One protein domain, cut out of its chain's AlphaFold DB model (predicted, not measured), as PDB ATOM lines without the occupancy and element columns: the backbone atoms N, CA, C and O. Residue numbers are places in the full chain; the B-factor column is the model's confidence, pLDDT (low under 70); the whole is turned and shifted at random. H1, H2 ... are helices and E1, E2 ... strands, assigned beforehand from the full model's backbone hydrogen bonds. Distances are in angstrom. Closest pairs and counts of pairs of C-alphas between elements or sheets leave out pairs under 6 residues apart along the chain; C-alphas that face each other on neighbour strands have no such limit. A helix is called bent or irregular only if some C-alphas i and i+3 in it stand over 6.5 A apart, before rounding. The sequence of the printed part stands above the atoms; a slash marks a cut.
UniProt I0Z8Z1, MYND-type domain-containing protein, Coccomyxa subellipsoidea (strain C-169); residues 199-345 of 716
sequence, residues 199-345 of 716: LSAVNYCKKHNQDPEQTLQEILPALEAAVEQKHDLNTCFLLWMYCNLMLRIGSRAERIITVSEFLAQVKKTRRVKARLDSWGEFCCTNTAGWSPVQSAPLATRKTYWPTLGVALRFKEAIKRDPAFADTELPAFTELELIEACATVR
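AT A GLANCE: This is residues 199 to 345 of the 716 residues of the protein "MYND-type domain-containing protein" of Coccomyxa subellipsoidea (strain C-169) (UniProt I0Z8Z1). Helices H2, H3 and H4 stand side by side, alternating in direction, while H5 crosses H3 and H4 on the side away from H2 and H7 crosses H5. H1 lies beside H2, and the small hairpin E1 and E2 lies beyond H4 at one end of the longest axis. The 147 printed residues include seven named helices and two strands, in the order H1 H2 H3 H4 E1 E2 H5 H6 H7, mostly helix, with an antiparallel sheet E1 - E2. The whole is compact, with a radius of gyration of the C-alphas of 16.0 A and spans of 51 by 34 by 29 A.

HOW THE PARTS SIT: H1, residues 199 to 208, is close but not clearly touching H2, residues 212 to 228; their closest C-alphas, of Cys 205 and Thr 215, are 6.7 A apart. H2 has a kink of 32 degrees near residue 219 and is only just irregular, C-alphas 218 and 221 being 6.7 A apart. H3, residues 232 to 249, forms a helical hairpin with H2, closest at the C-alphas of Ala 226 and Thr 235, 5.3 A, and another with H4, residues 259 to 278, closest at Leu 239 and Thr 269, 5.6 A. E1, residues 281 to 283, and E2, residues 290 to 292, form a hairpin with N 282 and O 291 within hydrogen-bond range at 2.9 A. The hub H5, residues 301 to 320, only just irregular with C-alphas 302 and 305 6.50 A apart, touches H3 at a steep tilt of 66 degrees with residues 303 to 307 alone, the closest C-alphas being those of Asn 244 and Thr 307, 5.8 A. H6, residues 322 to 326, touches H4, the closest C-alphas being those of Ser 260 and Ala 325, 4.8 A. H7, residues 334 to 344, touches H5, the closest C-alphas being those of Gly 309 and Ala 340, 4.8 A. Every O i to N i+4 pair is within hydrogen-bond range in H1, H3 and H4, against 11 of 13 in H2, 14 of 16 in H5, 4 of 7 in H7 and 0 of 1 in H6, where 2 of 2 O i to N i+3 pairs are.

IN THESE COORDINATES: H1 begins at C-alpha 199, (83.244, -58.221, -201.400), and H7 ends at C-alpha 344, (91.657, -37.152, -208.865). From first to last C-alpha H4 is 28.3 A long and H5 29.0 A.

THE WHOLE: The C-alphas farthest apart, of Ala 288 and Asp 321, are 52.4 A apart. The printed part has no cut and no long link; pLDDT is under 70 in residues 199 to 210 and 281 to 299.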
ATOM      1  N   LEU A 199      83.165 -58.271-202.852       47.81
ATOM      2  CA  LEU A 199      83.244 -58.221-201.400       47.81
ATOM      3  C   LEU A 199      84.043 -59.403-200.827       47.81
ATOM      4  O   LEU A 199      84.706 -59.245-199.807       47.81
ATOM      5  N   SER A 200      84.023 -60.560-201.497       56.69
ATOM      6  CA  SER A 200      84.689 -61.785-201.034       56.69
ATOM      7  C   SER A 200      86.206 -61.662-201.079       56.69
ATOM      8  O   SER A 200      86.858 -61.998-200.100       56.69
ATOM      9  N   ALA A 201      86.766 -61.102-202.153       53.38
ATOM     10  CA  ALA A 201      88.213 -60.921-202.270       53.38
ATOM     11  C   ALA A 201      88.743 -59.854-201.295       53.38
ATOM     12  O   ALA A 201      89.729 -60.075-200.602       53.38
ATOM     13  N   VAL A 202      88.052 -58.715-201.156       53.31
ATOM     14  CA  VAL A 202      88.436 -57.668-200.188       53.31
ATOM     15  C   VAL A 202      88.325 -58.170-198.750       53.31
ATOM     16  O   VAL A 202      89.195 -57.882-197.925       53.31
ATOM     17  N   ASN A 203      87.267 -58.919-198.432       58.97
ATOM     18  CA  ASN A 203      87.109 -59.514-197.112       58.97
ATOM     19  C   ASN A 203      88.120 -60.627-196.870       58.97
ATOM     20  O   ASN A 203      88.563 -60.762-195.740       58.97
ATOM     21  N   TYR A 204      88.526 -61.375-197.894       65.75
ATOM     22  CA  TYR A 204      89.606 -62.345-197.794       65.75
ATOM     23  C   TYR A 204      90.925 -61.661-197.393       65.75
ATOM     24  O   TYR A 204      91.481 -62.002-196.349       65.75
ATOM     25  N   CYS A 205      91.333 -60.591-198.094       57.25
ATOM     26  CA  CYS A 205      92.538 -59.824-197.743       57.25
ATOM     27  C   CYS A 205      92.478 -59.247-196.318       57.25
ATOM     28  O   CYS A 205      93.460 -59.277-195.582       57.25
ATOM     29  N   LYS A 206      91.314 -58.714-195.913       62.75
ATOM     30  CA  LYS A 206      91.120 -58.132-194.574       62.75
ATOM     31  C   LYS A 206      91.073 -59.177-193.465       62.75
ATOM     32  O   LYS A 206      91.583 -58.937-192.380       62.75
ATOM     33  N   LYS A 207      90.418 -60.311-193.716       59.75
ATOM     34  CA  LYS A 207      90.183 -61.366-192.724       59.75
ATOM     35  C   LYS A 207      91.446 -62.159-192.438       59.75
ATOM     36  O   LYS A 207      91.620 -62.622-191.316       59.75
ATOM     37  N   HIS A 208      92.301 -62.329-193.440       56.00
ATOM     38  CA  HIS A 208      93.480 -63.169-193.301       56.00
ATOM     39  C   HIS A 208      94.750 -62.407-192.922       56.00
ATOM     40  O   HIS A 208      95.755 -63.060-192.669       56.00
ATOM     41  N   ASN A 209      94.703 -61.069-192.814       56.66
ATOM     42  CA  ASN A 209      95.849 -60.222-192.444       56.66
ATOM     43  C   ASN A 209      97.140 -60.626-193.192       56.66
ATOM     44  O   ASN A 209      98.237 -60.583-192.639       56.66
ATOM     45  N   GLN A 210      96.967 -61.117-194.420       62.09
ATOM     46  CA  GLN A 210      98.016 -61.764-195.193       62.09
ATOM     47  C   GLN A 210      98.992 -60.716-195.708       62.09
ATOM     48  O   GLN A 210      98.613 -59.572-195.986       62.09
ATOM     49  N   ASP A 211     100.246 -61.138-195.853       81.50
ATOM     50  CA  ASP A 211     101.243 -60.397-196.614       81.50
ATOM     51  C   ASP A 211     100.642 -60.042-197.989       81.50
ATOM     52  O   ASP A 211     100.169 -60.947-198.690       81.50
ATOM     53  N   PRO A 212     100.608 -58.753-198.386       81.69
ATOM     54  CA  PRO A 212     100.120 -58.337-199.695       81.69
ATOM     55  C   PRO A 212     100.698 -59.160-200.853       81.69
ATOM     56  O   PRO A 212     100.003 -59.371-201.846       81.69
ATOM     57  N   GLU A 213     101.931 -59.652-200.717       82.44
ATOM     58  CA  GLU A 213     102.571 -60.531-201.695       82.44
ATOM     59  C   GLU A 213     101.874 -61.888-201.829       82.44
ATOM     60  O   GLU A 213     101.533 -62.295-202.941       82.44
ATOM     61  N   GLN A 214     101.576 -62.554-200.712       84.75
ATOM     62  CA  GLN A 214     100.810 -63.798-200.725       84.75
ATOM     63  C   GLN A 214      99.433 -63.580-201.365       84.75
ATOM     64  O   GLN A 214      99.010 -64.349-202.225       84.75
ATOM     65  N   THR A 215      98.757 -62.484-201.010       83.75
ATOM     66  CA  THR A 215      97.474 -62.120-201.621       83.75
ATOM     67  C   THR A 215      97.595 -61.907-203.136       83.75
ATOM     68  O   THR A 215      96.704 -62.299-203.888       83.75
ATOM     69  N   LEU A 216      98.684 -61.292-203.605       84.69
ATOM     70  CA  LEU A 216      98.932 -61.094-205.033       84.69
ATOM     71  C   LEU A 216      99.084 -62.435-205.765       84.69
ATOM     72  O   LEU A 216      98.490 -62.608-206.829       84.69
ATOM     73  N   GLN A 217      99.834 -63.377-205.183       86.25
ATOM     74  CA  GLN A 217     100.029 -64.720-205.741       86.25
ATOM     75  C   GLN A 217      98.722 -65.513-205.812       86.25
ATOM     76  O   GLN A 217      98.476 -66.218-206.784       86.25
ATOM     77  N   GLU A 218      97.845 -65.358-204.822       83.69
ATOM     78  CA  GLU A 218      96.555 -66.051-204.790       83.69
ATOM     79  C   GLU A 218      95.525 -65.452-205.770       83.69
ATOM     80  O   GLU A 218      94.675 -66.173-206.293       83.69
ATOM     81  N   ILE A 219      95.602 -64.146-206.065       84.62
ATOM     82  CA  ILE A 219      94.697 -63.469-207.015       84.62
ATOM     83  C   ILE A 219      95.081 -63.726-208.478       84.62
ATOM     84  O   ILE A 219      94.200 -63.722-209.339       84.62
ATOM     85  N   LEU A 220      96.367 -63.932-208.776       87.19
ATOM     86  CA  LEU A 220      96.868 -64.076-210.148       87.19
ATOM     87  C   LEU A 220      96.162 -65.194-210.945       87.19
ATOM     88  O   LEU A 220      95.612 -64.869-211.999       87.19
ATOM     89  N   PRO A 221      96.048 -66.444-210.447       87.00
ATOM     90  CA  PRO A 221      95.340 -67.506-211.166       87.00
ATOM     91  C   PRO A 221      93.862 -67.181-211.427       87.00
ATOM     92  O   PRO A 221      93.338 -67.455-212.504       87.00
ATOM     93  N   ALA A 222      93.182 -66.546-210.466       79.19
ATOM     94  CA  ALA A 222      91.783 -66.146-210.622       79.19
ATOM     95  C   ALA A 222      91.621 -65.033-211.671       79.19
ATOM     96  O   ALA A 222      90.653 -65.023-212.434       79.19
ATOM     97  N   LEU A 223      92.572 -64.097-211.725       85.12
ATOM     98  CA  LEU A 223      92.603 -63.047-212.737       85.12
ATOM     99  C   LEU A 223      92.848 -63.632-214.133       85.12
ATOM    100  O   LEU A 223      92.172 -63.230-215.079       85.12
ATOM    101  N   GLU A 224      93.781 -64.573-214.267       86.25
ATOM    102  CA  GLU A 224      94.062 -65.265-215.529       86.25
ATOM    103  C   GLU A 224      92.834 -66.032-216.029       86.25
ATOM    104  O   GLU A 224      92.401 -65.806-217.160       86.25
ATOM    105  N   ALA A 225      92.195 -66.817-215.157       79.69
ATOM    106  CA  ALA A 225      90.968 -67.538-215.481       79.69
ATOM    107  C   ALA A 225      89.825 -66.591-215.893       79.69
ATOM    108  O   ALA A 225      89.133 -66.839-216.882       79.69
ATOM    109  N   ALA A 226      89.637 -65.469-215.187       78.69
ATOM    110  CA  ALA A 226      88.609 -64.486-215.533       78.69
ATOM    111  C   ALA A 226      88.856 -63.832-216.905       78.69
ATOM    112  O   ALA A 226      87.901 -63.600-217.655       78.69
ATOM    113  N   VAL A 227      90.124 -63.557-217.241       79.56
ATOM    114  CA  VAL A 227      90.526 -63.013-218.547       79.56
ATOM    115  C   VAL A 227      90.289 -64.038-219.657       79.56
ATOM    116  O   VAL A 227      89.737 -63.673-220.696       79.56
ATOM    117  N   GLU A 228      90.670 -65.299-219.445       82.62
ATOM    118  CA  GLU A 228      90.487 -66.392-220.410       82.62
ATOM    119  C   GLU A 228      89.002 -66.642-220.707       82.62
ATOM    120  O   GLU A 228      88.593 -66.713-221.866       82.62
ATOM    121  N   GLN A 229      88.167 -66.650-219.666       76.44
ATOM    122  CA  GLN A 229      86.715 -66.813-219.779       76.44
ATOM    123  C   GLN A 229      85.998 -65.571-220.336       76.44
ATOM    124  O   GLN A 229      84.774 -65.580-220.468       76.44
ATOM    125  N   LYS A 230      86.729 -64.484-220.641       84.38
ATOM    126  CA  LYS A 230      86.174 -63.177-221.043       84.38
ATOM    127  C   LYS A 230      85.113 -62.660-220.061       84.38
ATOM    128  O   LYS A 230      84.176 -61.957-220.441       84.38
ATOM    129  N   HIS A 231      85.255 -62.995-218.778       83.88
ATOM    130  CA  HIS A 231      84.307 -62.607-217.746       83.88
ATOM    131  C   HIS A 231      84.631 -61.188-217.266       83.88
ATOM    132  O   HIS A 231      85.244 -60.979-216.213       83.88
ATOM    133  N   ASP A 232      84.222 -60.190-218.047       79.38
ATOM    134  CA  ASP A 232      84.633 -58.794-217.872       79.38
ATOM    135  C   ASP A 232      84.354 -58.224-216.480       79.38
ATOM    136  O   ASP A 232      85.206 -57.521-215.939       79.38
ATOM    137  N   LEU A 233      83.214 -58.568-215.869       77.62
ATOM    138  CA  LEU A 233      82.857 -58.130-214.512       77.62
ATOM    139  C   LEU A 233      83.920 -58.543-213.476       77.62
ATOM    140  O   LEU A 233      84.454 -57.693-212.764       77.62
ATOM    141  N   ASN A 234      84.280 -59.830-213.449       81.38
ATOM    142  CA  ASN A 234      85.304 -60.378-212.557       81.38
ATOM    143  C   ASN A 234      86.688 -59.836-212.925       81.38
ATOM    144  O   ASN A 234      87.448 -59.423-212.052       81.38
ATOM    145  N   THR A 235      86.986 -59.770-214.225       85.62
ATOM    146  CA  THR A 235      88.264 -59.265-214.734       85.62
ATOM    147  C   THR A 235      88.511 -57.827-214.291       85.62
ATOM    148  O   THR A 235      89.589 -57.516-213.793       85.62
ATOM    149  N   CYS A 236      87.526 -56.934-214.432       87.50
ATOM    150  CA  CYS A 236      87.656 -55.526-214.053       87.50
ATOM    151  C   CYS A 236      87.999 -55.378-212.569       87.50
ATOM    152  O   CYS A 236      88.922 -54.647-212.203       87.50
ATOM    153  N   PHE A 237      87.281 -56.114-211.727       83.62
ATOM    154  CA  PHE A 237      87.460 -56.069-210.288       83.62
ATOM    155  C   PHE A 237      88.824 -56.619-209.850       83.62
ATOM    156  O   PHE A 237      89.562 -55.938-209.131       83.62
ATOM    157  N   LEU A 238      89.191 -57.814-210.329       86.81
ATOM    158  CA  LEU A 238      90.476 -58.444-210.016       86.81
ATOM    159  C   LEU A 238      91.648 -57.596-210.519       86.81
ATOM    160  O   LEU A 238      92.643 -57.457-209.815       86.81
ATOM    161  N   LEU A 239      91.510 -56.939-211.675       91.62
ATOM    162  CA  LEU A 239      92.515 -56.008-212.185       91.62
ATOM    163  C   LEU A 239      92.686 -54.763-211.298       91.62
ATOM    164  O   LEU A 239      93.819 -54.345-211.054       91.62
ATOM    165  N   TRP A 240      91.604 -54.172-210.773       92.25
ATOM    166  CA  TRP A 240      91.715 -53.041-209.839       92.25
ATOM    167  C   TRP A 240      92.350 -53.444-208.507       92.25
ATOM    168  O   TRP A 240      93.132 -52.673-207.949       92.25
ATOM    169  N   MET A 241      92.039 -54.640-208.001       88.19
ATOM    170  CA  MET A 241      92.719 -55.193-206.828       88.19
ATOM    171  C   MET A 241      94.199 -55.438-207.098       88.19
ATOM    172  O   MET A 241      95.033 -55.014-206.304       88.19
ATOM    173  N   TYR A 242      94.517 -56.062-208.230       92.69
ATOM    174  CA  TYR A 242      95.882 -56.335-208.660       92.69
ATOM    175  C   TYR A 242      96.707 -55.045-208.737       92.69
ATOM    176  O   TYR A 242      97.757 -54.949-208.111       92.69
ATOM    177  N   CYS A 243      96.183 -53.999-209.388       94.88
ATOM    178  CA  CYS A 243      96.844 -52.693-209.446       94.88
ATOM    179  C   CYS A 243      97.047 -52.076-208.051       94.88
ATOM    180  O   CYS A 243      98.090 -51.485-207.787       94.88
ATOM    181  N   ASN A 244      96.071 -52.204-207.146       93.38
ATOM    182  CA  ASN A 244      96.208 -51.690-205.785       93.38
ATOM    183  C   ASN A 244      97.273 -52.458-204.982       93.38
ATOM    184  O   ASN A 244      98.043 -51.839-204.253       93.38
ATOM    185  N   LEU A 245      97.355 -53.780-205.145       92.19
ATOM    186  CA  LEU A 245      98.382 -54.603-204.507       92.19
ATOM    187  C   LEU A 245      99.778 -54.298-205.055       92.19
ATOM    188  O   LEU A 245     100.696 -54.169-204.254       92.19
ATOM    189  N   MET A 246      99.928 -54.073-206.368       95.00
ATOM    190  CA  MET A 246     101.195 -53.595-206.951       95.00
ATOM    191  C   MET A 246     101.684 -52.322-206.252       95.00
ATOM    192  O   MET A 246     102.854 -52.233-205.898       95.00
ATOM    193  N   LEU A 247     100.787 -51.364-205.986       95.44
ATOM    194  CA  LEU A 247     101.143 -50.136-205.269       95.44
ATOM    195  C   LEU A 247     101.532 -50.383-203.811       95.44
ATOM    196  O   LEU A 247     102.407 -49.698-203.304       95.44
ATOM    197  N   ARG A 248     100.900 -51.334-203.117       93.38
ATOM    198  CA  ARG A 248     101.232 -51.632-201.711       93.38
ATOM    199  C   ARG A 248     102.532 -52.419-201.565       93.38
ATOM    200  O   ARG A 248     103.213 -52.268-200.558       93.38
ATOM    201  N   ILE A 249     102.847 -53.271-202.537       94.31
ATOM    202  CA  ILE A 249     104.044 -54.120-202.520       94.31
ATOM    203  C   ILE A 249     105.260 -53.348-203.036       94.31
ATOM    204  O   ILE A 249     106.340 -53.500-202.469       94.31
ATOM    205  N   GLY A 250     105.073 -52.515-204.066       95.62
ATOM    206  CA  GLY A 250     106.168 -51.900-204.811       95.62
ATOM    207  C   GLY A 250     107.037 -52.937-205.529       95.62
ATOM    208  O   GLY A 250     106.654 -54.096-205.689       95.62
ATOM    209  N   SER A 251     108.219 -52.515-205.964       95.31
ATOM    210  CA  SER A 251     109.280 -53.406-206.431       95.31
ATOM    211  C   SER A 251     109.996 -54.053-205.255       95.31
ATOM    212  O   SER A 251     110.220 -53.421-204.220       95.31
ATOM    213  N   ARG A 252     110.380 -55.319-205.424       91.94
ATOM    214  CA  ARG A 252     111.212 -56.082-204.485       91.94
ATOM    215  C   ARG A 252     112.374 -56.727-205.238       91.94
ATOM    216  O   ARG A 252     112.317 -56.869-206.456       91.94
ATOM    217  N   ALA A 253     113.398 -57.177-204.511       91.31
ATOM    218  CA  ALA A 253     114.583 -57.815-205.099       91.31
ATOM    219  C   ALA A 253     114.245 -59.019-206.004       91.31
ATOM    220  O   ALA A 253     114.908 -59.246-207.009       91.31
ATOM    221  N   GLU A 254     113.193 -59.767-205.664       92.19
ATOM    222  CA  GLU A 254     112.741 -60.951-206.410       92.19
ATOM    223  C   GLU A 254     111.785 -60.606-207.561       92.19
ATOM    224  O   GLU A 254     111.566 -61.416-208.463       92.19
ATOM    225  N   ARG A 255     111.209 -59.398-207.546       92.12
ATOM    226  CA  ARG A 255     110.225 -58.942-208.527       92.12
ATOM    227  C   ARG A 255     110.301 -57.431-208.702       92.12
ATOM    228  O   ARG A 255     109.690 -56.662-207.955       92.12
ATOM    229  N   ILE A 256     111.018 -57.020-209.739       96.81
ATOM    230  CA  ILE A 256     111.082 -55.625-210.165       96.81
ATOM    231  C   ILE A 256     109.799 -55.307-210.935       96.81
ATOM    232  O   ILE A 256     109.496 -55.968-211.925       96.81
ATOM    233  N   ILE A 257     109.047 -54.309-210.472       96.50
ATOM    234  CA  ILE A 257     107.828 -53.826-211.126       96.50
ATOM    235  C   ILE A 257     108.108 -52.406-211.591       96.50
ATOM    236  O   ILE A 257     108.321 -51.526-210.768       96.50
ATOM    237  N   THR A 258     108.074 -52.124-212.886       98.12
ATOM    238  CA  THR A 258     108.318 -50.749-213.344       98.12
ATOM    239  C   THR A 258     107.056 -49.886-213.263       98.12
ATOM    240  O   THR A 258     105.917 -50.371-213.293       98.12
ATOM    241  N   VAL A 259     107.235 -48.564-213.213       97.88
ATOM    242  CA  VAL A 259     106.127 -47.602-213.338       97.88
ATOM    243  C   VAL A 259     105.342 -47.826-214.641       97.88
ATOM    244  O   VAL A 259     104.108 -47.748-214.642       97.88
ATOM    245  N   SER A 260     106.021 -48.133-215.750       97.50
ATOM    246  CA  SER A 260     105.382 -48.436-217.036       97.50
ATOM    247  C   SER A 260     104.550 -49.721-216.999       97.50
ATOM    248  O   SER A 260     103.432 -49.719-217.528       97.50
ATOM    249  N   GLU A 261     105.018 -50.774-216.324       97.62
ATOM    250  CA  GLU A 261     104.260 -52.014-216.119       97.62
ATOM    251  C   GLU A 261     102.974 -51.749-215.322       97.62
ATOM    252  O   GLU A 261     101.878 -52.119-215.757       97.62
ATOM    253  N   PHE A 262     103.069 -51.017-214.206       97.62
ATOM    254  CA  PHE A 262     101.899 -50.600-213.429       97.62
ATOM    255  C   PHE A 262     100.897 -49.799-214.278       97.62
ATOM    256  O   PHE A 262      99.696 -50.090-214.292       97.62
ATOM    257  N   LEU A 263     101.369 -48.812-215.046       97.50
ATOM    258  CA  LEU A 263     100.500 -48.010-215.911       97.50
ATOM    259  C   LEU A 263      99.866 -48.828-217.043       97.50
ATOM    260  O   LEU A 263      98.727 -48.536-217.433       97.50
ATOM    261  N   ALA A 264     100.552 -49.850-217.558       96.81
ATOM    262  CA  ALA A 264      99.994 -50.783-218.529       96.81
ATOM    263  C   ALA A 264      98.824 -51.577-217.926       96.81
ATOM    264  O   ALA A 264      97.773 -51.692-218.566       96.81
ATOM    265  N   GLN A 265      98.945 -52.022-216.671       95.38
ATOM    266  CA  GLN A 265      97.862 -52.703-215.957       95.38
ATOM    267  C   GLN A 265      96.685 -51.768-215.680       95.38
ATOM    268  O   GLN A 265      95.542 -52.111-215.991       95.38
ATOM    269  N   VAL A 266      96.927 -50.532-215.232       95.31
ATOM    270  CA  VAL A 266      95.855 -49.531-215.064       95.31
ATOM    271  C   VAL A 266      95.156 -49.240-216.399       95.31
ATOM    272  O   VAL A 266      93.931 -49.116-216.449       95.31
ATOM    273  N   LYS A 267      95.898 -49.170-217.513       95.19
ATOM    274  CA  LYS A 267      95.325 -48.995-218.859       95.19
ATOM    275  C   LYS A 267      94.466 -50.194-219.272       95.19
ATOM    276  O   LYS A 267      93.364 -49.980-219.778       95.19
ATOM    277  N   LYS A 268      94.933 -51.428-219.042       93.88
ATOM    278  CA  LYS A 268      94.159 -52.662-219.269       93.88
ATOM    279  C   LYS A 268      92.863 -52.630-218.459       93.88
ATOM    280  O   LYS A 268      91.784 -52.769-219.028       93.88
ATOM    281  N   THR A 269      92.964 -52.306-217.175       91.19
ATOM    282  CA  THR A 269      91.829 -52.182-216.254       91.19
ATOM    283  C   THR A 269      90.807 -51.146-216.726       91.19
ATOM    284  O   THR A 269      89.611 -51.424-216.780       91.19
ATOM    285  N   ARG A 270      91.265 -49.960-217.150       91.00
ATOM    286  CA  ARG A 270      90.389 -48.910-217.696       91.00
ATOM    287  C   ARG A 270      89.661 -49.343-218.966       91.00
ATOM    288  O   ARG A 270      88.517 -48.946-219.137       91.00
ATOM    289  N   ARG A 271      90.293 -50.131-219.843       90.06
ATOM    290  CA  ARG A 271      89.641 -50.660-221.055       90.06
ATOM    291  C   ARG A 271      88.523 -51.639-220.710       90.06
ATOM    292  O   ARG A 271      87.439 -51.513-221.264       90.06
ATOM    293  N   VAL A 272      88.768 -52.562-219.775       87.38
ATOM    294  CA  VAL A 272      87.732 -53.500-219.306       87.38
ATOM    295  C   VAL A 272      86.587 -52.730-218.649       87.38
ATOM    296  O   VAL A 272      85.429 -52.978-218.963       87.38
ATOM    297  N   LYS A 273      86.896 -51.729-217.813       85.06
ATOM    298  CA  LYS A 273      85.871 -50.862-217.226       85.06
ATOM    299  C   LYS A 273      85.072 -50.106-218.290       85.06
ATOM    300  O   LYS A 273      83.857 -50.107-218.213       85.06
ATOM    301  N   ALA A 274      85.724 -49.489-219.274       82.56
ATOM    302  CA  ALA A 274      85.034 -48.760-220.340       82.56
ATOM    303  C   ALA A 274      84.117 -49.679-221.162       82.56
ATOM    304  O   ALA A 274      83.018 -49.277-221.524       82.56
ATOM    305  N   ARG A 275      84.539 -50.927-221.406       81.31
ATOM    306  CA  ARG A 275      83.701 -51.945-222.046       81.31
ATOM    307  C   ARG A 275      82.479 -52.290-221.191       81.31
ATOM    308  O   ARG A 275      81.374 -52.284-221.710       81.31
ATOM    309  N   LEU A 276      82.653 -52.494-219.886       78.06
ATOM    310  CA  LEU A 276      81.533 -52.701-218.960       78.06
ATOM    311  C   LEU A 276      80.600 -51.490-218.865       78.06
ATOM    312  O   LEU A 276      79.389 -51.661-218.859       78.06
ATOM    313  N   ASP A 277      81.147 -50.274-218.826       74.06
ATOM    314  CA  ASP A 277      80.351 -49.045-218.836       74.06
ATOM    315  C   ASP A 277      79.552 -48.931-220.153       74.06
ATOM    316  O   ASP A 277      78.426 -48.447-220.144       74.06
ATOM    317  N   SER A 278      80.099 -49.421-221.277       76.31
ATOM    318  CA  SER A 278      79.406 -49.427-222.576       76.31
ATOM    319  C   SER A 278      78.270 -50.443-222.678       76.31
ATOM    320  O   SER A 278      77.457 -50.340-223.589       76.31
ATOM    321  N   TRP A 279      78.188 -51.412-221.758       72.69
ATOM    322  CA  TRP A 279      77.076 -52.364-221.734       72.69
ATOM    323  C   TRP A 279      75.764 -51.704-221.301       72.69
ATOM    324  O   TRP A 279      74.709 -52.240-221.613       72.69
ATOM    325  N   GLY A 280      75.813 -50.543-220.629       72.44
ATOM    326  CA  GLY A 280      74.633 -49.834-220.132       72.44
ATOM    327  C   GLY A 280      73.904 -50.644-219.059       72.44
ATOM    328  O   GLY A 280      74.156 -50.483-217.862       72.44
ATOM    329  N   GLU A 281      73.051 -51.568-219.498       61.38
ATOM    330  CA  GLU A 281      72.251 -52.468-218.674       61.38
ATOM    331  C   GLU A 281      72.448 -53.924-219.101       61.38
ATOM    332  O   GLU A 281      72.582 -54.234-220.282       61.38
ATOM    333  N   PHE A 282      72.420 -54.846-218.139       59.06
ATOM    334  CA  PHE A 282      72.383 -56.275-218.433       59.06
ATOM    335  C   PHE A 282      71.090 -56.889-217.912       59.06
ATOM    336  O   PHE A 282      70.606 -56.552-216.828       59.06
ATOM    337  N   CYS A 283      70.541 -57.832-218.673       43.34
ATOM    338  CA  CYS A 283      69.426 -58.643-218.215       43.34
ATOM    339  C   CYS A 283      69.934 -59.619-217.144       43.34
ATOM    340  O   CYS A 283      70.710 -60.536-217.425       43.34
ATOM    341  N   CYS A 284      69.536 -59.402-215.893       49.25
ATOM    342  CA  CYS A 284      69.897 -60.288-214.797       49.25
ATOM    343  C   CYS A 284      68.998 -61.530-214.837       49.25
ATOM    344  O   CYS A 284      67.797 -61.453-214.573       49.25
ATOM    345  N   THR A 285      69.585 -62.696-215.104       43.62
ATOM    346  CA  THR A 285      68.867 -63.982-215.169       43.62
ATOM    347  C   THR A 285      68.131 -64.333-213.873       43.62
ATOM    348  O   THR A 285      67.126 -65.036-213.917       43.62
ATOM    349  N   ASN A 286      68.579 -63.807-212.729       44.44
ATOM    350  CA  ASN A 286      67.961 -64.052-211.424       44.44
ATOM    351  C   ASN A 286      66.799 -63.106-211.089       44.44
ATOM    352  O   ASN A 286      65.995 -63.431-210.220       44.44
ATOM    353  N   THR A 287      66.712 -61.933-211.722       47.19
ATOM    354  CA  THR A 287      65.648 -60.952-211.439       47.19
ATOM    355  C   THR A 287      64.727 -60.701-212.627       47.19
ATOM    356  O   THR A 287      63.745 -59.982-212.467       47.19
ATOM    357  N   ALA A 288      65.028 -61.275-213.799       45.84
ATOM    358  CA  ALA A 288      64.332 -61.058-215.072       45.84
ATOM    359  C   ALA A 288      64.225 -59.575-215.499       45.84
ATOM    360  O   ALA A 288      63.488 -59.245-216.424       45.84
ATOM    361  N   GLY A 289      64.960 -58.682-214.828       44.53
ATOM    362  CA  GLY A 289      64.972 -57.247-215.072       44.53
ATOM    363  C   GLY A 289      66.324 -56.780-215.594       44.53
ATOM    364  O   GLY A 289      67.369 -57.360-215.278       44.53
ATOM    365  N   TRP A 290      66.294 -55.701-216.366       50.19
ATOM    366  CA  TRP A 290      67.486 -54.966-216.759       50.19
ATOM    367  C   TRP A 290      68.059 -54.270-215.526       50.19
ATOM    368  O   TRP A 290      67.352 -53.579-214.793       50.19
ATOM    369  N   SER A 291      69.317 -54.561-215.219       49.56
ATOM    370  CA  SER A 291      70.051 -53.920-214.135       49.56
ATOM    371  C   SER A 291      71.169 -53.094-214.756       49.56
ATOM    372  O   SER A 291      71.982 -53.664-215.491       49.56
ATOM    373  N   PRO A 292      71.260 -51.784-214.473       52.97
ATOM    374  CA  PRO A 292      72.398 -51.002-214.921       52.97
ATOM    375  C   PRO A 292      73.677 -51.632-214.378       52.97
ATOM    376  O   PRO A 292      73.744 -52.017-213.200       52.97
ATOM    377  N   VAL A 293      74.710 -51.729-215.218       56.56
ATOM    378  CA  VAL A 293      76.063 -52.015-214.736       56.56
ATOM    379  C   VAL A 293      76.482 -50.777-213.959       56.56
ATOM    380  O   VAL A 293      77.083 -49.848-214.498       56.56
ATOM    381  N   GLN A 294      76.105 -50.701-212.681       50.03
ATOM    382  CA  GLN A 294      76.552 -49.599-211.854       50.03
ATOM    383  C   GLN A 294      78.085 -49.608-211.909       50.03
ATOM    384  O   GLN A 294      78.741 -50.611-211.633       50.03
ATOM    385  N   SER A 295      78.679 -48.483-212.288       46.81
ATOM    386  CA  SER A 295      80.137 -48.347-212.339       46.81
ATOM    387  C   SER A 295      80.776 -48.419-210.941       46.81
ATOM    388  O   SER A 295      81.969 -48.699-210.814       46.81
ATOM    389  N   ALA A 296      79.975 -48.195-209.892       44.03
ATOM    390  CA  ALA A 296      80.356 -48.193-208.481       44.03
ATOM    391  C   ALA A 296      80.726 -49.573-207.872       44.03
ATOM    392  O   ALA A 296      81.641 -49.601-207.051       44.03
ATOM    393  N   PRO A 297      80.087 -50.713-208.221       52.00
ATOM    394  CA  PRO A 297      80.472 -52.043-207.724       52.00
ATOM    395  C   PRO A 297      81.721 -52.672-208.358       52.00
ATOM    396  O   PRO A 297      82.229 -53.650-207.811       52.00
ATOM    397  N   LEU A 298      82.243 -52.151-209.476       59.34
ATOM    398  CA  LEU A 298      83.341 -52.811-210.208       59.34
ATOM    399  C   LEU A 298      84.723 -52.622-209.569       59.34
ATOM    400  O   LEU A 298      85.657 -53.355-209.877       59.34
ATOM    401  N   ALA A 299      84.857 -51.659-208.659       61.03
ATOM    402  CA  ALA A 299      85.997 -51.507-207.770       61.03
ATOM    403  C   ALA A 299      85.555 -50.738-206.529       61.03
ATOM    404  O   ALA A 299      84.805 -49.767-206.621       61.03
ATOM    405  N   THR A 300      86.025 -51.139-205.347       72.12
ATOM    406  CA  THR A 300      85.689 -50.382-204.137       72.12
ATOM    407  C   THR A 300      86.246 -48.964-204.246       72.12
ATOM    408  O   THR A 300      87.351 -48.765-204.756       72.12
ATOM    409  N   ARG A 301      85.542 -47.960-203.701       75.81
ATOM    410  CA  ARG A 301      86.067 -46.580-203.631       75.81
ATOM    411  C   ARG A 301      87.479 -46.519-203.026       75.81
ATOM    412  O   ARG A 301      88.252 -45.647-203.406       75.81
ATOM    413  N   LYS A 302      87.810 -47.456-202.127       78.06
ATOM    414  CA  LYS A 302      89.110 -47.575-201.452       78.06
ATOM    415  C   LYS A 302      90.240 -48.107-202.336       78.06
ATOM    416  O   LYS A 302      91.391 -47.857-202.023       78.06
ATOM    417  N   THR A 303      89.946 -48.833-203.409       81.50
ATOM    418  CA  THR A 303      90.975 -49.362-204.321       81.50
ATOM    419  C   THR A 303      91.029 -48.571-205.618       81.50
ATOM    420  O   THR A 303      92.109 -48.322-206.143       81.50
ATOM    421  N   TYR A 304      89.879 -48.114-206.110       88.12
ATOM    422  CA  TYR A 304      89.764 -47.417-207.385       88.12
ATOM    423  C   TYR A 304      90.445 -46.042-207.387       88.12
ATOM    424  O   TYR A 304      91.380 -45.800-208.152       88.12
ATOM    425  N   TRP A 305      89.986 -45.140-206.515       90.38
ATOM    426  CA  TRP A 305      90.402 -43.738-206.538       90.38
ATOM    427  C   TRP A 305      91.869 -43.529-206.160       90.38
ATOM    428  O   TRP A 305      92.541 -42.799-206.892       90.38
ATOM    429  N   PRO A 306      92.413 -44.200-205.123       91.94
ATOM    430  CA  PRO A 306      93.844 -44.140-204.840       91.94
ATOM    431  C   PRO A 306      94.711 -44.581-206.018       91.94
ATOM    432  O   PRO A 306      95.628 -43.868-206.420       91.94
ATOM    433  N   THR A 307      94.379 -45.730-206.614       94.44
ATOM    434  CA  THR A 307      95.147 -46.311-207.723       94.44
ATOM    435  C   THR A 307      95.134 -45.389-208.936       94.44
ATOM    436  O   THR A 307      96.168 -45.166-209.565       94.44
ATOM    437  N   LEU A 308      93.974 -44.801-209.248       94.00
ATOM    438  CA  LEU A 308      93.862 -43.836-210.334       94.00
ATOM    439  C   LEU A 308      94.645 -42.546-210.041       94.00
ATOM    440  O   LEU A 308      95.290 -42.019-210.947       94.00
ATOM    441  N   GLY A 309      94.634 -42.077-208.792       94.25
ATOM    442  CA  GLY A 309      95.419 -40.928-208.345       94.25
ATOM    443  C   GLY A 309      96.921 -41.121-208.542       94.25
ATOM    444  O   GLY A 309      97.578 -40.308-209.194       94.25
ATOM    445  N   VAL A 310      97.465 -42.249-208.075       96.62
ATOM    446  CA  VAL A 310      98.882 -42.583-208.292       96.62
ATOM    447  C   VAL A 310      99.199 -42.705-209.786       96.62
ATOM    448  O   VAL A 310     100.182 -42.132-210.260       96.62
ATOM    449  N   ALA A 311      98.330 -43.352-210.568       96.75
ATOM    450  CA  ALA A 311      98.520 -43.474-212.011       96.75
ATOM    451  C   ALA A 311      98.557 -42.113-212.734       96.75
ATOM    452  O   ALA A 311      99.326 -41.942-213.681       96.75
ATOM    453  N   LEU A 312      97.751 -41.131-212.313       94.25
ATOM    454  CA  LEU A 312      97.817 -39.772-212.860       94.25
ATOM    455  C   LEU A 312      99.116 -39.063-212.473       94.25
ATOM    456  O   LEU A 312      99.742 -38.455-213.344       94.25
ATOM    457  N   ARG A 313      99.555 -39.181-211.212       95.00
ATOM    458  CA  ARG A 313     100.842 -38.626-210.758       95.00
ATOM    459  C   ARG A 313     102.004 -39.159-211.592       95.00
ATOM    460  O   ARG A 313     102.808 -38.370-212.078       95.00
ATOM    461  N   PHE A 314     102.052 -40.469-211.823       97.44
ATOM    462  CA  PHE A 314     103.097 -41.089-212.638       97.44
ATOM    463  C   PHE A 314     103.026 -40.691-214.108       97.44
ATOM    464  O   PHE A 314     104.059 -40.412-214.705       97.44
ATOM    465  N   LYS A 315     101.832 -40.569-214.697       96.00
ATOM    466  CA  LYS A 315     101.705 -40.042-216.066       96.00
ATOM    467  C   LYS A 315     102.256 -38.624-216.196       96.00
ATOM    468  O   LYS A 315     102.872 -38.312-217.208       96.00
ATOM    469  N   GLU A 316     102.032 -37.763-215.207       93.50
ATOM    470  CA  GLU A 316     102.601 -36.411-215.206       93.50
ATOM    471  C   GLU A 316     104.118 -36.417-214.970       93.50
ATOM    472  O   GLU A 316     104.814 -35.610-215.580       93.50
ATOM    473  N   ALA A 317     104.637 -37.338-214.152       95.38
ATOM    474  CA  ALA A 317     106.077 -37.533-213.989       95.38
ATOM    475  C   ALA A 317     106.739 -37.987-215.304       95.38
ATOM    476  O   ALA A 317     107.667 -37.326-215.753       95.38
ATOM    477  N   ILE A 318     106.184 -38.994-215.992       96.69
ATOM    478  CA  ILE A 318     106.681 -39.486-217.293       96.69
ATOM    479  C   ILE A 318     106.660 -38.395-218.370       96.69
ATOM    480  O   ILE A 318     107.557 -38.312-219.200       96.69
ATOM    481  N   LYS A 319     105.640 -37.526-218.372       94.38
ATOM    482  CA  LYS A 319     105.598 -36.388-219.308       94.38
ATOM    483  C   LYS A 319     106.755 -35.408-219.100       94.38
ATOM    484  O   LYS A 319     107.143 -34.746-220.056       94.38
ATOM    485  N   ARG A 320     107.236 -35.257-217.862       96.12
ATOM    486  CA  ARG A 320     108.361 -34.372-217.520       96.12
ATOM    487  C   ARG A 320     109.699 -35.063-217.748       96.12
ATOM    488  O   ARG A 320     110.630 -34.415-218.206       96.12
ATOM    489  N   ASP A 321     109.759 -36.351-217.441       97.62
ATOM    490  CA  ASP A 321     110.932 -37.197-217.585       97.62
ATOM    491  C   ASP A 321     110.513 -38.585-218.099       97.62
ATOM    492  O   ASP A 321     110.035 -39.413-217.318       97.62
ATOM    493  N   PRO A 322     110.675 -38.866-219.406       97.19
ATOM    494  CA  PRO A 322     110.326 -40.160-219.978       97.19
ATOM    495  C   PRO A 322     111.049 -41.349-219.330       97.19
ATOM    496  O   PRO A 322     110.457 -42.426-219.269       97.19
ATOM    497  N   ALA A 323     112.266 -41.163-218.798       97.12
ATOM    498  CA  ALA A 323     113.015 -42.229-218.125       97.12
ATOM    499  C   ALA A 323     112.344 -42.674-216.816       97.12
ATOM    500  O   ALA A 323     112.539 -43.802-216.364       97.12
ATOM    501  N   PHE A 324     111.466 -41.838-216.244       97.50
ATOM    502  CA  PHE A 324     110.647 -42.210-215.092       97.50
ATOM    503  C   PHE A 324     109.772 -43.447-215.365       97.50
ATOM    504  O   PHE A 324     109.387 -44.149-214.433       97.50
ATOM    505  N   ALA A 325     109.467 -43.756-216.630       97.00
ATOM    506  CA  ALA A 325     108.712 -44.948-217.010       97.00
ATOM    507  C   ALA A 325     109.413 -46.264-216.620       97.00
ATOM    508  O   ALA A 325     108.729 -47.248-216.328       97.00
ATOM    509  N   ASP A 326     110.746 -46.262-216.574       97.88
ATOM    510  CA  ASP A 326     111.571 -47.437-216.279       97.88
ATOM    511  C   ASP A 326     111.986 -47.510-214.802       97.88
ATOM    512  O   ASP A 326     112.671 -48.442-214.390       97.88
ATOM    513  N   THR A 327     111.553 -46.545-213.983       98.06
ATOM    514  CA  THR A 327     111.824 -46.566-212.542       98.06
ATOM    515  C   THR A 327     111.069 -47.697-211.850       98.06
ATOM    516  O   THR A 327     109.937 -48.034-212.215       98.06
ATOM    517  N   GLU A 328     111.706 -48.277-210.834       98.25
ATOM    518  CA  GLU A 328     111.080 -49.245-209.940       98.25
ATOM    519  C   GLU A 328     109.886 -48.607-209.219       98.25
ATOM    520  O   GLU A 328     109.971 -47.506-208.673       98.25
ATOM    521  N   LEU A 329     108.751 -49.301-209.220       97.56
ATOM    522  CA  LEU A 329     107.522 -48.866-208.575       97.56
ATOM    523  C   LEU A 329     107.744 -48.787-207.056       97.56
ATOM    524  O   LEU A 329     108.000 -49.826-206.445       97.56
ATOM    525  N   PRO A 330     107.619 -47.615-206.410       97.19
ATOM    526  CA  PRO A 330     107.740 -47.537-204.960       97.19
ATOM    527  C   PRO A 330     106.528 -48.187-204.281       97.19
ATOM    528  O   PRO A 330     105.419 -48.178-204.822       97.19
ATOM    529  N   ALA A 331     106.736 -48.729-203.082       95.75
ATOM    530  CA  ALA A 331     105.648 -49.182-202.223       95.75
ATOM    531  C   ALA A 331     104.961 -47.976-201.562       95.75
ATOM    532  O   ALA A 331     105.630 -47.059-201.093       95.75
ATOM    533  N   PHE A 332     103.631 -47.995-201.507       95.75
ATOM    534  CA  PHE A 332     102.804 -46.954-200.904       95.75
ATOM    535  C   PHE A 332     102.109 -47.472-199.645       95.75
ATOM    536  O   PHE A 332     101.478 -48.535-199.633       95.75
ATOM    537  N   THR A 333     102.152 -46.661-198.595       93.94
ATOM    538  CA  THR A 333     101.337 -46.829-197.393       93.94
ATOM    539  C   THR A 333      99.860 -46.532-197.678       93.94
ATOM    540  O   THR A 333      99.502 -45.873-198.656       93.94
ATOM    541  N   GLU A 334      98.962 -46.990-196.800       88.75
ATOM    542  CA  GLU A 334      97.529 -46.682-196.932       88.75
ATOM    543  C   GLU A 334      97.262 -45.168-196.879       88.75
ATOM    544  O   GLU A 334      96.404 -44.673-197.608       88.75
ATOM    545  N   LEU A 335      98.040 -44.421-196.086       92.81
ATOM    546  CA  LEU A 335      97.928 -42.967-195.998       92.81
ATOM    547  C   LEU A 335      98.330 -42.284-197.313       92.81
ATOM    548  O   LEU A 335      97.561 -41.475-197.827       92.81
ATOM    549  N   GLU A 336      99.462 -42.655-197.914       95.31
ATOM    550  CA  GLU A 336      99.901 -42.079-199.197       95.31
ATOM    551  C   GLU A 336      98.932 -42.410-200.342       95.31
ATOM    552  O   GLU A 336      98.715 -41.600-201.246       95.31
ATOM    553  N   LEU A 337      98.304 -43.591-200.299       93.25
ATOM    554  CA  LEU A 337      97.229 -43.967-201.218       93.25
ATOM    555  C   LEU A 337      95.986 -43.081-201.032       93.25
ATOM    556  O   LEU A 337      95.387 -42.627-202.013       93.25
ATOM    557  N   ILE A 338      95.597 -42.789-199.790       88.62
ATOM    558  CA  ILE A 338      94.501 -41.856-199.497       88.62
ATOM    559  C   ILE A 338      94.849 -40.449-199.999       88.62
ATOM    560  O   ILE A 338      94.030 -39.829-200.676       88.62
ATOM    561  N   GLU A 339      96.065 -39.967-199.749       91.88
ATOM    562  CA  GLU A 339      96.540 -38.669-200.239       91.88
ATOM    563  C   GLU A 339      96.564 -38.602-201.768       91.88
ATOM    564  O   GLU A 339      96.186 -37.587-202.358       91.88
ATOM    565  N   ALA A 340      96.909 -39.703-202.441       92.31
ATOM    566  CA  ALA A 340      96.855 -39.777-203.893       92.31
ATOM    567  C   ALA A 340      95.435 -39.539-204.444       92.31
ATOM    568  O   ALA A 340      95.314 -39.001-205.548       92.31
ATOM    569  N   CYS A 341      94.361 -39.811-203.683       88.31
ATOM    570  CA  CYS A 341      92.992 -39.451-204.089       88.31
ATOM    571  C   CYS A 341      92.815 -37.948-204.328       88.31
ATOM    572  O   CYS A 341      91.978 -37.556-205.140       88.31
ATOM    573  N   ALA A 342      93.588 -37.090-203.654       87.12
ATOM    574  CA  ALA A 342      93.499 -35.645-203.856       87.12
ATOM    575  C   ALA A 342      93.806 -35.253-205.312       87.12
ATOM    576  O   ALA A 342      93.255 -34.279-205.816       87.12
ATOM    577  N   THR A 343      94.613 -36.050-206.021       85.56
ATOM    578  CA  THR A 343      94.986 -35.790-207.422       85.56
ATOM    579  C   THR A 343      93.901 -36.127-208.445       85.56
ATOM    580  O   THR A 343      93.998 -35.686-209.585       85.56
ATOM    581  N   VAL A 344      92.857 -36.863-208.049       86.56
ATOM    582  CA  VAL A 344      91.657 -37.152-208.865       86.56
ATOM    583  C   VAL A 344      90.429 -36.379-208.379       86.56
ATOM    584  O   VAL A 344      89.327 -36.564-208.893       86.56
ATOM    585  N   ARG A 345      90.596 -35.497-207.389       83.94
ATOM    586  CA  ARG A 345      89.514 -34.685-206.842       83.94
ATOM    587  C   ARG A 345      89.354 -33.401-207.655       83.94
ATOM    588  O   ARG A 345      90.306 -32.648-207.850       83.94
TER     589      ARG A 345